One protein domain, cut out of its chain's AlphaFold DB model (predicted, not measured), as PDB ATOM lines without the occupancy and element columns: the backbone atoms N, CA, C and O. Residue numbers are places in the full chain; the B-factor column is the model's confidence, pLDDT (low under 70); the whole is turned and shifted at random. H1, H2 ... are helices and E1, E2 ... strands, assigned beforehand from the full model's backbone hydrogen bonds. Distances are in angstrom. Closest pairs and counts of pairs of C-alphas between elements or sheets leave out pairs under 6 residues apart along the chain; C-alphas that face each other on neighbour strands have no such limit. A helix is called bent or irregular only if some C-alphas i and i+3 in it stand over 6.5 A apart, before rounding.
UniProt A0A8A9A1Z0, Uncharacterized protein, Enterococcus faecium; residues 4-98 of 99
ATOM      1  N   LYS A   4     246.111 174.771 170.136       88.19
ATOM      2  CA  LYS A   4     247.196 173.781 170.280       88.19
ATOM      3  C   LYS A   4     248.187 173.842 169.116       88.19
ATOM      4  O   LYS A   4     249.397 173.792 169.329       88.19
ATOM      5  N   GLU A   5     247.689 173.961 167.894       85.12
ATOM      6  CA  GLU A   5     248.518 174.128 166.701       85.12
ATOM      7  C   GLU A   5     249.255 175.476 166.712       85.12
ATOM      8  O   GLU A   5     250.443 175.515 166.394       85.12
ATOM      9  N   MET A   6     248.597 176.552 167.164       86.06
ATOM     10  CA  MET A   6     249.238 177.864 167.313       86.06
ATOM     11  C   MET A   6     250.373 177.835 168.342       86.06
ATOM     12  O   MET A   6     251.468 178.305 168.048       86.06
ATOM     13  N   LEU A   7     250.162 177.220 169.510       88.62
ATOM     14  CA  LEU A   7     251.214 177.053 170.519       88.62
ATOM     15  C   LEU A   7     252.397 176.238 169.981       88.62
ATOM     16  O   LEU A   7     253.551 176.581 170.231       88.62
ATOM     17  N   LYS A   8     252.131 175.196 169.182       86.75
ATOM     18  CA  LYS A   8     253.183 174.406 168.524       86.75
ATOM     19  C   LYS A   8     253.970 175.230 167.501       86.75
ATOM     20  O   LYS A   8     255.173 175.017 167.368       86.75
ATOM     21  N   ALA A   9     253.316 176.143 166.782       83.69
ATOM     22  CA  ALA A   9     253.985 177.062 165.866       83.69
ATOM     23  C   ALA A   9     254.861 178.074 166.623       83.69
ATOM     24  O   ALA A   9     256.016 178.265 166.256       83.69
ATOM     25  N   ILE A  10     254.354 178.645 167.722       86.62
ATOM     26  CA  ILE A  10     255.106 179.571 168.587       86.62
ATOM     27  C   ILE A  10     256.341 178.884 169.178       86.62
ATOM     28  O   ILE A  10     257.426 179.457 169.126       86.62
ATOM     29  N   ARG A  11     256.219 177.631 169.639       85.81
ATOM     30  CA  ARG A  11     257.351 176.844 170.157       85.81
ATOM     31  C   ARG A  11     258.482 176.649 169.142       85.81
ATOM     32  O   ARG A  11     259.612 176.421 169.535       85.81
ATOM     33  N   LYS A  12     258.179 176.711 167.845       83.31
ATOM     34  CA  LYS A  12     259.159 176.577 166.753       83.31
ATOM     35  C   LYS A  12     259.594 177.925 166.166       83.31
ATOM     36  O   LYS A  12     260.266 177.950 165.140       83.31
ATOM     37  N   SER A  13     259.134 179.030 166.749       81.81
ATOM     38  CA  SER A  13     259.452 180.391 166.314       81.81
ATOM     39  C   SER A  13     260.615 180.968 167.124       81.81
ATOM     40  O   SER A  13     261.137 180.308 168.013       81.81
ATOM     41  N   SER A  14     260.967 182.232 166.877       81.31
ATOM     42  CA  SER A  14     261.929 182.985 167.698       81.31
ATOM     43  C   SER A  14     261.419 183.328 169.104       81.31
ATOM     44  O   SER A  14     262.158 183.911 169.890       81.31
ATOM     45  N   TYR A  15     260.163 183.000 169.426       87.19
ATOM     46  CA  TYR A  15     259.535 183.306 170.713       87.19
ATOM     47  C   TYR A  15     259.048 182.047 171.452       87.19
ATOM     48  O   TYR A  15     257.900 182.015 171.907       87.19
ATOM     49  N   PRO A  16     259.873 180.987 171.582       90.38
ATOM     50  CA  PRO A  16     259.423 179.722 172.155       90.38
ATOM     51  C   PRO A  16     258.956 179.891 173.606       90.38
ATOM     52  O   PRO A  16     257.960 179.282 173.999       90.38
ATOM     53  N   PHE A  17     259.574 180.802 174.362       93.62
ATOM     54  CA  PHE A  17     259.224 181.154 175.742       93.62
ATOM     55  C   PHE A  17     257.771 181.619 175.935       93.62
ATOM     56  O   PHE A  17     257.213 181.434 177.015       93.62
ATOM     57  N   LEU A  18     257.111 182.163 174.904       94.38
ATOM     58  CA  LEU A  18     255.687 182.518 174.984       94.38
ATOM     59  C   LEU A  18     254.779 181.286 174.999       94.38
ATOM     60  O   LEU A  18     253.659 181.359 175.491       94.38
ATOM     61  N   SER A  19     255.248 180.152 174.477       93.19
ATOM     62  CA  SER A  19     254.521 178.877 174.514       93.19
ATOM     63  C   SER A  19     254.790 178.053 175.778       93.19
ATOM     64  O   SER A  19     254.236 176.959 175.919       93.19
ATOM     65  N   ALA A  20     255.646 178.547 176.678       95.62
ATOM     66  CA  ALA A  20     255.972 177.862 177.917       95.62
ATOM     67  C   ALA A  20     254.738 177.772 178.840       95.62
ATOM     68  O   ALA A  20     253.940 178.715 178.884       95.62
ATOM     69  N   PRO A  21     254.583 176.676 179.608       95.69
ATOM     70  CA  PRO A  21     253.616 176.592 180.697       95.69
ATOM     71  C   PRO A  21     253.715 177.768 181.681       95.69
ATOM     72  O   PRO A  21     254.704 178.508 181.716       95.69
ATOM     73  N   LYS A  22     252.670 177.928 182.495       95.81
ATOM     74  CA  LYS A  22     252.611 178.950 183.547       95.81
ATOM     75  C   LYS A  22     253.800 178.816 184.501       95.81
ATOM     76  O   LYS A  22     254.072 177.702 184.931       95.81
ATOM     77  N   ASN A  23     254.445 179.931 184.846       95.94
ATOM     78  CA  ASN A  23     255.643 180.006 185.698       95.94
ATOM     79  C   ASN A  23     256.883 179.296 185.133       95.94
ATOM     80  O   ASN A  23     257.880 179.174 185.830       95.94
ATOM     81  N   PHE A  24     256.877 178.892 183.864       97.12
ATOM     82  CA  PHE A  24     258.076 178.386 183.209       97.12
ATOM     83  C   PHE A  24     258.548 179.322 182.101       97.12
ATOM     84  O   PHE A  24     257.758 180.019 181.449       97.12
ATOM     85  N   TRP A  25     259.851 179.286 181.858       96.44
ATOM     86  CA  TRP A  25     260.525 179.909 180.728       96.44
ATOM     87  C   TRP A  25     261.122 178.831 179.815       96.44
ATOM     88  O   TRP A  25     261.464 177.751 180.285       96.44
ATOM     89  N   ILE A  26     261.243 179.112 178.514       95.06
ATOM     90  CA  ILE A  26     262.054 178.288 177.602       95.06
ATOM     91  C   ILE A  26     263.303 179.095 177.254       95.06
ATOM     92  O   ILE A  26     263.179 180.187 176.694       95.06
ATOM     93  N   ASN A  27     264.477 178.598 177.646       91.06
ATOM     94  CA  ASN A  27     265.752 179.286 177.433       91.06
ATOM     95  C   ASN A  27     266.255 179.134 175.977       91.06
ATOM     96  O   ASN A  27     265.556 178.622 175.106       91.06
ATOM     97  N   SER A  28     267.464 179.627 175.696       86.38
ATOM     98  CA  SER A  28     268.093 179.537 174.369       86.38
ATOM     99  C   SER A  28     268.454 178.116 173.938       86.38
ATOM    100  O   SER A  28     268.618 177.882 172.746       86.38
ATOM    101  N   ASP A  29     268.565 177.193 174.892       90.19
ATOM    102  CA  ASP A  29     268.887 175.783 174.672       90.19
ATOM    103  C   ASP A  29     267.612 174.923 174.534       90.19
ATOM    104  O   ASP A  29     267.667 173.697 174.582       90.19
ATOM    105  N   ASP A  30     266.451 175.568 174.353       88.50
ATOM    106  CA  ASP A  30     265.115 174.957 174.317       88.50
ATOM    107  C   ASP A  30     264.729 174.198 175.607       88.50
ATOM    108  O   ASP A  30     263.769 173.413 175.626       88.50
ATOM    109  N   GLU A  31     265.423 174.467 176.715       93.62
ATOM    110  CA  GLU A  31     265.148 173.859 178.013       93.62
ATOM    111  C   GLU A  31     264.047 174.609 178.753       93.62
ATOM    112  O   GLU A  31     263.945 175.839 178.717       93.62
ATOM    113  N   LEU A  32     263.223 173.837 179.459       95.88
ATOM    114  CA  LEU A  32     262.176 174.368 180.311       95.88
ATOM    115  C   LEU A  32     262.755 174.672 181.694       95.88
ATOM    116  O   LEU A  32     263.188 173.758 182.389       95.88
ATOM    117  N   VAL A  33     262.721 175.939 182.091       95.62
ATOM    118  CA  VAL A  33     263.278 176.413 183.360       95.62
ATOM    119  C   VAL A  33     262.154 176.943 184.238       95.62
ATOM    120  O   VAL A  33     261.321 177.724 183.766       95.62
ATOM    121  N   ASP A  34     262.112 176.509 185.498       96.44
ATOM    122  CA  ASP A  34     261.158 177.020 186.480       96.44
ATOM    123  C   ASP A  34     261.535 178.453 186.873       96.44
ATOM    124  O   ASP A  34     262.644 178.720 187.345       96.44
ATOM    125  N   MET A  35     260.605 179.392 186.686       95.94
ATOM    126  CA  MET A  35     260.819 180.778 187.078       95.94
ATOM    127  C   MET A  35     261.025 180.942 188.571       95.94
ATOM    128  O   MET A  35     261.641 181.938 188.931       95.94
ATOM    129  N   GLU A  36     260.553 180.020 189.414       94.31
ATOM    130  CA  GLU A  36     260.735 179.999 190.872       94.31
ATOM    131  C   GLU A  36     262.169 179.611 191.288       94.31
ATOM    132  O   GLU A  36     262.654 180.035 192.341       94.31
ATOM    133  N   GLU A  37     262.909 178.942 190.406       93.62
ATOM    134  CA  GLU A  37     264.303 178.537 190.635       93.62
ATOM    135  C   GLU A  37     265.321 179.443 189.918       93.62
ATOM    136  O   GLU A  37     266.507 179.439 190.244       93.62
ATOM    137  N   MET A  38     264.871 180.258 188.958       93.94
ATOM    138  CA  MET A  38     265.723 181.206 188.234       93.94
ATOM    139  C   MET A  38     266.308 182.297 189.150       93.94
ATOM    140  O   MET A  38     265.611 182.883 189.983       93.94
ATOM    141  N   ASP A  39     267.577 182.656 188.913       94.69
ATOM    142  CA  ASP A  39     268.208 183.843 189.508       94.69
ATOM    143  C   ASP A  39     267.398 185.110 189.160       94.69
ATOM    144  O   ASP A  39     266.980 185.322 188.016       94.69
ATOM    145  N   LEU A  40     267.226 185.994 190.145       96.00
ATOM    146  CA  LEU A  40     266.628 187.318 190.006       96.00
ATOM    147  C   LEU A  40     267.222 188.130 188.844       96.00
ATOM    148  O   LEU A  40     266.481 188.810 188.128       96.00
ATOM    149  N   ASN A  41     268.537 188.073 188.632       95.69
ATOM    150  CA  ASN A  41     269.169 188.769 187.509       95.69
ATOM    151  C   ASN A  41     268.734 188.181 186.164       95.69
ATOM    152  O   ASN A  41     268.484 188.923 185.212       95.69
ATOM    153  N   TYR A  42     268.586 186.859 186.092       94.69
ATOM    154  CA  TYR A  42     268.133 186.186 184.882       94.69
ATOM    155  C   TYR A  42     266.654 186.479 184.592       94.69
ATOM    156  O   TYR A  42     266.300 186.794 183.455       94.69
ATOM    157  N   LEU A  43     265.801 186.512 185.621       96.06
ATOM    158  CA  LEU A  43     264.401 186.941 185.502       96.06
ATOM    159  C   LEU A  43     264.275 188.372 184.967       96.06
ATOM    160  O   LEU A  43     263.504 188.623 184.039       96.06
ATOM    161  N   LYS A  44     265.072 189.311 185.498       96.75
ATOM    162  CA  LYS A  44     265.117 190.700 185.008       96.75
ATOM    163  C   LYS A  44     265.574 190.770 183.550       96.75
ATOM    164  O   LYS A  44     264.997 191.524 182.768       96.75
ATOM    165  N   SER A  45     266.558 189.962 183.161       95.81
ATOM    166  CA  SER A  45     266.993 189.841 181.765       95.81
ATOM    167  C   SER A  45     265.870 189.338 180.851       95.81
ATOM    168  O   SER A  45     265.637 189.935 179.801       95.81
ATOM    169  N   CYS A  46     265.113 188.316 181.265       95.81
ATOM    170  CA  CYS A  46     263.957 187.808 180.515       95.81
ATOM    171  C   CYS A  46     262.856 188.874 180.368       95.81
ATOM    172  O   CYS A  46     262.321 189.091 179.277       95.81
ATOM    173  N   GLN A  47     262.557 189.601 181.448       97.00
ATOM    174  CA  GLN A  47     261.581 190.693 181.455       97.00
ATOM    175  C   GLN A  47     261.997 191.839 180.521       97.00
ATOM    176  O   GLN A  47     261.185 192.338 179.738       97.00
ATOM    177  N   ASN A  48     263.268 192.245 180.573       96.62
ATOM    178  CA  ASN A  48     263.815 193.279 179.697       96.62
ATOM    179  C   ASN A  48     263.798 192.840 178.233       96.62
ATOM    180  O   ASN A  48     263.431 193.630 177.364       96.62
ATOM    181  N   TYR A  49     264.131 191.577 177.957       93.56
ATOM    182  CA  TYR A  49     264.054 191.017 176.615       93.56
ATOM    183  C   TYR A  49     262.636 191.137 176.041       93.56
ATOM    184  O   TYR A  49     262.470 191.704 174.960       93.56
ATOM    185  N   LEU A  50     261.615 190.693 176.788       93.75
ATOM    186  CA  LEU A  50     260.205 190.820 176.401       93.75
ATOM    187  C   LEU A  50     259.834 192.269 176.080       93.75
ATOM    188  O   LEU A  50     259.316 192.550 174.999       93.75
ATOM    189  N   LYS A  51     260.138 193.203 176.989       95.12
ATOM    190  CA  LYS A  51     259.803 194.625 176.816       95.12
ATOM    191  C   LYS A  51     260.460 195.224 175.571       95.12
ATOM    192  O   LYS A  51     259.784 195.917 174.810       95.12
ATOM    193  N   ASN A  52     261.735 194.916 175.334       93.81
ATOM    194  CA  ASN A  52     262.496 195.456 174.207       93.81
ATOM    195  C   ASN A  52     262.032 194.901 172.852       93.81
ATOM    196  O   ASN A  52     262.081 195.618 171.858       93.81
ATOM    197  N   HIS A  53     261.525 193.666 172.815       90.12
ATOM    198  CA  HIS A  53     261.107 192.992 171.579       90.12
ATOM    199  C   HIS A  53     259.583 192.961 171.384       90.12
ATOM    200  O   HIS A  53     259.088 192.305 170.469       90.12
ATOM    201  N   LYS A  54     258.807 193.690 172.202       90.62
ATOM    202  CA  LYS A  54     257.333 193.734 172.138       90.62
ATOM    203  C   LYS A  54     256.802 193.970 170.721       90.62
ATOM    204  O   LYS A  54     255.884 193.285 170.274       90.62
ATOM    205  N   THR A  55     257.364 194.954 170.021       86.56
ATOM    206  CA  THR A  55     256.925 195.316 168.666       86.56
ATOM    207  C   THR A  55     257.152 194.171 167.683       86.56
ATOM    208  O   THR A  55     256.267 193.885 166.877       86.56
ATOM    209  N   ASP A  56     258.288 193.484 167.775       84.12
ATOM    210  CA  ASP A  56     258.644 192.381 166.879       84.12
ATOM    211  C   ASP A  56     257.814 191.129 167.172       84.12
ATOM    212  O   ASP A  56     257.310 190.491 166.245       84.12
ATOM    213  N   ILE A  57     257.548 190.859 168.456       86.56
ATOM    214  CA  ILE A  57     256.615 189.821 168.909       86.56
ATOM    215  C   ILE A  57     255.219 190.076 168.332       86.56
ATOM    216  O   ILE A  57     254.607 189.176 167.765       86.56
ATOM    217  N   PHE A  58     254.700 191.305 168.415       85.25
ATOM    218  CA  PHE A  58     253.345 191.626 167.935       85.25
ATOM    219  C   PHE A  58     253.243 191.656 166.410       85.25
ATOM    220  O   PHE A  58     252.191 191.354 165.840       85.25
ATOM    221  N   ARG A  59     254.346 191.992 165.740       76.94
ATOM    222  CA  ARG A  59     254.504 191.824 164.294       76.94
ATOM    223  C   ARG A  59     254.722 190.366 163.895       76.94
ATOM    224  O   ARG A  59     254.724 190.100 162.700       76.94
ATOM    225  N   GLY A  60     254.900 189.462 164.867       65.94
ATOM    226  CA  GLY A  60     255.283 188.059 164.706       65.94
ATOM    227  C   GLY A  60     256.458 187.871 163.750       65.94
ATOM    228  O   GLY A  60     256.493 186.914 162.977       65.94
ATOM    229  N   SER A  61     257.398 188.816 163.777       59.50
ATOM    230  CA  SER A  61     258.611 188.770 162.972       59.50
ATOM    231  C   SER A  61     259.516 187.679 163.535       59.50
ATOM    232  O   SER A  61     259.903 187.745 164.697       59.50
ATOM    233  N   ILE A  62     259.816 186.655 162.737       55.41
ATOM    234  CA  ILE A  62     260.743 185.584 163.121       55.41
ATOM    235  C   ILE A  62     262.160 186.061 162.801       55.41
ATOM    236  O   ILE A  62     262.505 186.288 161.640       55.41
ATOM    237  N   GLY A  63     262.982 186.222 163.830       48.81
ATOM    238  CA  GLY A  63     264.423 186.344 163.683       48.81
ATOM    239  C   GLY A  63     265.033 185.002 163.267       48.81
ATOM    240  O   GLY A  63     264.904 184.015 163.987       48.81
ATOM    241  N   PHE A  64     265.738 185.041 162.134       41.91
ATOM    242  CA  PHE A  64     266.646 184.054 161.527       41.91
ATOM    243  C   PHE A  64     266.104 183.057 160.468       41.91
ATOM    244  O   PHE A  64     265.412 182.075 160.712       41.91
ATOM    245  N   HIS A  65     266.555 183.351 159.240       40.28
ATOM    246  CA  HIS A  65     266.832 182.522 158.058       40.28
ATOM    247  C   HIS A  65     265.760 181.726 157.309       40.28
ATOM    248  O   HIS A  65     266.073 181.297 156.197       40.28
ATOM    249  N   GLN A  66     264.504 181.607 157.750       42.81
ATOM    250  CA  GLN A  66     263.466 181.027 156.877       42.81
ATOM    251  C   GLN A  66     262.193 181.874 156.785       42.81
ATOM    252  O   GLN A  66     261.515 182.157 157.765       42.81
ATOM    253  N   LYS A  67     261.892 182.282 155.542       46.66
ATOM    254  CA  LYS A  67     260.811 183.174 155.091       46.66
ATOM    255  C   LYS A  67     259.406 182.568 155.257       46.66
ATOM    256  O   LYS A  67     258.696 182.392 154.271       46.66
ATOM    257  N   LYS A  68     258.984 182.241 156.476       50.31
ATOM    258  CA  LYS A  68     257.557 182.075 156.786       50.31
ATOM    259  C   LYS A  68     257.268 182.794 158.083       50.31
ATOM    260  O   LYS A  68     257.612 182.302 159.152       50.31
ATOM    261  N   ASN A  69     256.669 183.975 157.977       57.31
ATOM    262  CA  ASN A  69     256.211 184.677 159.157       57.31
ATOM    263  C   ASN A  69     255.093 183.842 159.777       57.31
ATOM    264  O   ASN A  69     254.097 183.520 159.135       57.31
ATOM    265  N   ILE A  70     255.246 183.515 161.054       61.00
ATOM    266  CA  ILE A  70     254.195 182.921 161.881       61.00
ATOM    267  C   ILE A  70     252.879 183.713 161.757       61.00
ATOM    268  O   ILE A  70     251.815 183.127 161.895       61.00
ATOM    269  N   THR A  71     252.930 185.005 161.418       55.56
ATOM    270  CA  THR A  71     251.769 185.888 161.227       55.56
ATOM    271  C   THR A  71     250.896 185.648 160.012       55.56
ATOM    272  O   THR A  71     249.858 186.300 159.924       55.56
ATOM    273  N   ASP A  72     251.282 184.772 159.088       58.94
ATOM    274  CA  ASP A  72     250.436 184.451 157.931       58.94
ATOM    275  C   ASP A  72     249.224 183.584 158.335       58.94
ATOM    276  O   ASP A  72     248.344 183.306 157.524       58.94
ATOM    277  N   PHE A  73     249.156 183.171 159.607       63.25
ATOM    278  CA  PHE A  73     248.027 182.456 160.188       63.25
ATOM    279  C   PHE A  73     247.114 183.402 160.981       63.25
ATOM    280  O   PHE A  73     247.525 183.980 161.992       63.25
ATOM    281  N   ASP A  74     245.849 183.500 160.568       66.69
ATOM    282  CA  ASP A  74     244.822 184.249 161.298       66.69
ATOM    283  C   ASP A  74     244.729 183.818 162.775       66.69
ATOM    284  O   ASP A  74     244.760 182.629 163.112       66.69
ATOM    285  N   GLY A  75     244.619 184.810 163.667       74.69
ATOM    286  CA  GLY A  75     244.455 184.636 165.118       74.69
ATOM    287  C   GLY A  75     245.748 184.489 165.931       74.69
ATOM    288  O   GLY A  75     245.728 184.665 167.148       74.69
ATOM    289  N   ILE A  76     246.899 184.250 165.297       82.75
ATOM    290  CA  ILE A  76     248.158 184.057 166.036       82.75
ATOM    291  C   ILE A  76     248.691 185.342 166.673       82.75
ATOM    292  O   ILE A  76     249.309 185.294 167.730       82.75
ATOM    293  N   LYS A  77     248.431 186.503 166.055       84.12
ATOM    294  CA  LYS A  77     248.840 187.810 166.590       84.12
ATOM    295  C   LYS A  77     248.142 188.109 167.909       84.12
ATOM    296  O   LYS A  77     248.771 188.634 168.821       84.12
ATOM    297  N   ASP A  78     246.860 187.776 168.012       87.94
ATOM    298  CA  ASP A  78     246.103 188.007 169.240       87.94
ATOM    299  C   ASP A  78     246.523 187.027 170.333       87.94
ATOM    300  O   ASP A  78     246.730 187.450 171.469       87.94
ATOM    301  N   LEU A  79     246.813 185.770 169.974       90.19
ATOM    302  CA  LEU A  79     247.427 184.827 170.907       90.19
ATOM    303  C   LEU A  79     248.814 185.299 171.382       90.19
ATOM    304  O   LEU A  79     249.114 185.198 172.565       90.19
ATOM    305  N   LEU A  80     249.661 185.848 170.504       90.56
ATOM    306  CA  LEU A  80     250.968 186.395 170.898       90.56
ATOM    307  C   LEU A  80     250.829 187.560 171.888       90.56
ATOM    308  O   LEU A  80     251.624 187.653 172.820       90.56
ATOM    309  N   LYS A  81     249.817 188.424 171.728       91.50
ATOM    310  CA  LYS A  81     249.522 189.500 172.691       91.50
ATOM    311  C   LYS A  81     249.051 188.950 174.039       91.50
ATOM    312  O   LYS A  81     249.524 189.436 175.063       91.50
ATOM    313  N   GLU A  82     248.155 187.959 174.033       93.88
ATOM    314  CA  GLU A  82     247.680 187.263 175.243       93.88
ATOM    315  C   GLU A  82     248.871 186.668 176.003       93.88
ATOM    316  O   GLU A  82     249.121 187.026 177.151       93.88
ATOM    317  N   LEU A  83     249.672 185.843 175.323       95.00
ATOM    318  CA  LEU A  83     250.823 185.166 175.918       95.00
ATOM    319  C   LEU A  83     251.899 186.147 176.388       95.00
ATOM    320  O   LEU A  83     252.491 185.936 177.442       95.00
ATOM    321  N   TYR A  84     252.142 187.231 175.644       95.62
ATOM    322  CA  TYR A  84     253.056 188.294 176.064       95.62
ATOM    323  C   TYR A  84     252.619 188.909 177.395       95.62
ATOM    324  O   TYR A  84     253.440 189.048 178.300       95.62
ATOM    325  N   ALA A  85     251.340 189.281 177.514       96.62
ATOM    326  CA  ALA A  85     250.816 189.911 178.720       96.62
ATOM    327  C   ALA A  85     250.912 188.957 179.917       96.62
ATOM    328  O   ALA A  85     251.462 189.336 180.948       96.62
ATOM    329  N   THR A  86     250.476 187.707 179.739       96.81
ATOM    330  CA  THR A  86     250.569 186.669 180.772       96.81
ATOM    331  C   THR A  86     252.012 186.428 181.205       96.81
ATOM    332  O   THR A  86     252.310 186.433 182.394       96.81
ATOM    333  N   LYS A  87     252.942 186.260 180.259       97.31
ATOM    334  CA  LYS A  87     254.338 185.952 180.592       97.31
ATOM    335  C   LYS A  87     255.042 187.124 181.279       97.31
ATOM    336  O   LYS A  87     255.866 186.909 182.163       97.31
ATOM    337  N   LEU A  88     254.707 188.358 180.900       97.38
ATOM    338  CA  LEU A  88     255.217 189.549 181.575       97.38
ATOM    339  C   LEU A  88     254.702 189.645 183.019       97.38
ATOM    340  O   LEU A  88     255.485 189.948 183.913       97.38
ATOM    341  N   GLU A  89     253.425 189.343 183.255       97.56
ATOM    342  CA  GLU A  89     252.847 189.299 184.603       97.56
ATOM    343  C   GLU A  89     253.509 188.222 185.477       97.56
ATOM    344  O   GLU A  89     253.876 188.495 186.620       97.56
ATOM    345  N   GLU A  90     253.732 187.021 184.935       97.25
ATOM    346  CA  GLU A  90     254.438 185.942 185.637       97.25
ATOM    347  C   GLU A  90     255.852 186.362 186.063       97.25
ATOM    348  O   GLU A  90     256.250 186.125 187.207       97.25
ATOM    349  N   LEU A  91     256.595 187.031 185.175       96.88
ATOM    350  CA  LEU A  91     257.919 187.576 185.484       96.88
ATOM    351  C   LEU A  91     257.851 188.685 186.537       96.88
ATOM    352  O   LEU A  91     258.670 188.701 187.454       96.88
ATOM    353  N   ASP A  92     256.879 189.596 186.441       96.62
ATOM    354  CA  ASP A  92     256.693 190.679 187.409       96.62
ATOM    355  C   ASP A  92     256.427 190.136 188.817       96.62
ATOM    356  O   ASP A  92     257.014 190.624 189.783       96.62
ATOM    357  N   LEU A  93     255.565 189.121 188.941       96.69
ATOM    358  CA  LEU A  93     255.276 188.453 190.212       96.69
ATOM    359  C   LEU A  93     256.523 187.758 190.767       96.69
ATOM    360  O   LEU A  93     256.876 187.952 191.929       96.69
ATOM    361  N   ASN A  94     257.234 187.015 189.918       96.56
ATOM    362  CA  ASN A  94     258.464 186.325 190.291       96.56
ATOM    363  C   ASN A  94     259.573 187.283 190.750       96.56
ATOM    364  O   ASN A  94     260.306 186.968 191.687       96.56
ATOM    365  N   ILE A  95     259.704 188.448 190.115       96.38
ATOM    366  CA  ILE A  95     260.682 189.472 190.496       96.38
ATOM    367  C   ILE A  95     260.268 190.148 191.807       96.38
ATOM    368  O   ILE A  95     261.104 190.302 192.693       96.38
ATOM    369  N   LYS A  96     258.993 190.533 191.954       94.94
ATOM    370  CA  LYS A  96     258.481 191.201 193.165       94.94
ATOM    371  C   LYS A  96     258.601 190.331 194.410       94.94
ATOM    372  O   LYS A  96     258.938 190.852 195.460       94.94
ATOM    373  N   ASN A  97     258.375 189.023 194.292       91.38
ATOM    374  CA  ASN A  97     258.478 188.095 195.422       91.38
ATOM    375  C   ASN A  97     259.922 187.903 195.936       91.38
ATOM    376  O   ASN A  97     260.115 187.266 196.966       91.38
ATOM    377  N   ARG A  98     260.928 188.417 195.214       86.62
ATOM    378  CA  ARG A  98     262.363 188.266 195.512       86.62
ATOM    379  C   ARG A  98     263.101 189.590 195.737       86.62
ATOM    380  O   ARG A  98     264.305 189.559 195.986       86.62
TER     381      ARG A  98
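This is residues 4 to 98 of the 99 residues of an uncharacterized protein of Enterococcus faecium (UniProt A0A8A9A1Z0). A small strand hairpin, E1 and E2, and short helices H1 and H2 sit along one side of a long helical hairpin, H3 and H4, whose loop makes one end. The printed part has 95 residues, mostly helix, in the order H1, H2, E1, E2, H3, H4; the sheet is antiparallel. It is compact, with radius of gyration of the C-alphas 13.0 A and spans of 40 by 25 by 24 A.

E1 is residues 24 to 26, E2 32 to 34, H2 16 to 19. H1, residues 4 to 11, begins at C-alpha (247.196, 173.781, 170.280). H3, 40 to 58, 26.1 A, is irregular: C-alphas 52 and 55 are 7.9 A apart. H4, 76 to 96, 29.9 A, ends at C-alpha (258.481, 191.201, 193.165).

E1 and E2 form an antiparallel hairpin, N 25 to O 33 2.9 A. H2 touches residues 80 to 87 of H4 alone, closest C-alphas Leu 18 and Leu 83, 5.6 A. H1 touches H2, closest C-alphas Leu 7 and Ser 19, 5.5 A. H3 and H4 touch, closest C-alphas Phe 58 and Lys 77, 6.1 A, at a shallow tilt of 20 degrees, opposite ways. Every O i to N i+4 pair is within hydrogen-bond range in H1 and H4, 13 of 15 in H3; H2 is too short.

The farthest C-alphas, Lys 67 and Arg 98, are 40.8 A apart. The printed part has no cut. The H3 to H4 link is long; residues 60 to 74 have pLDDT under 70.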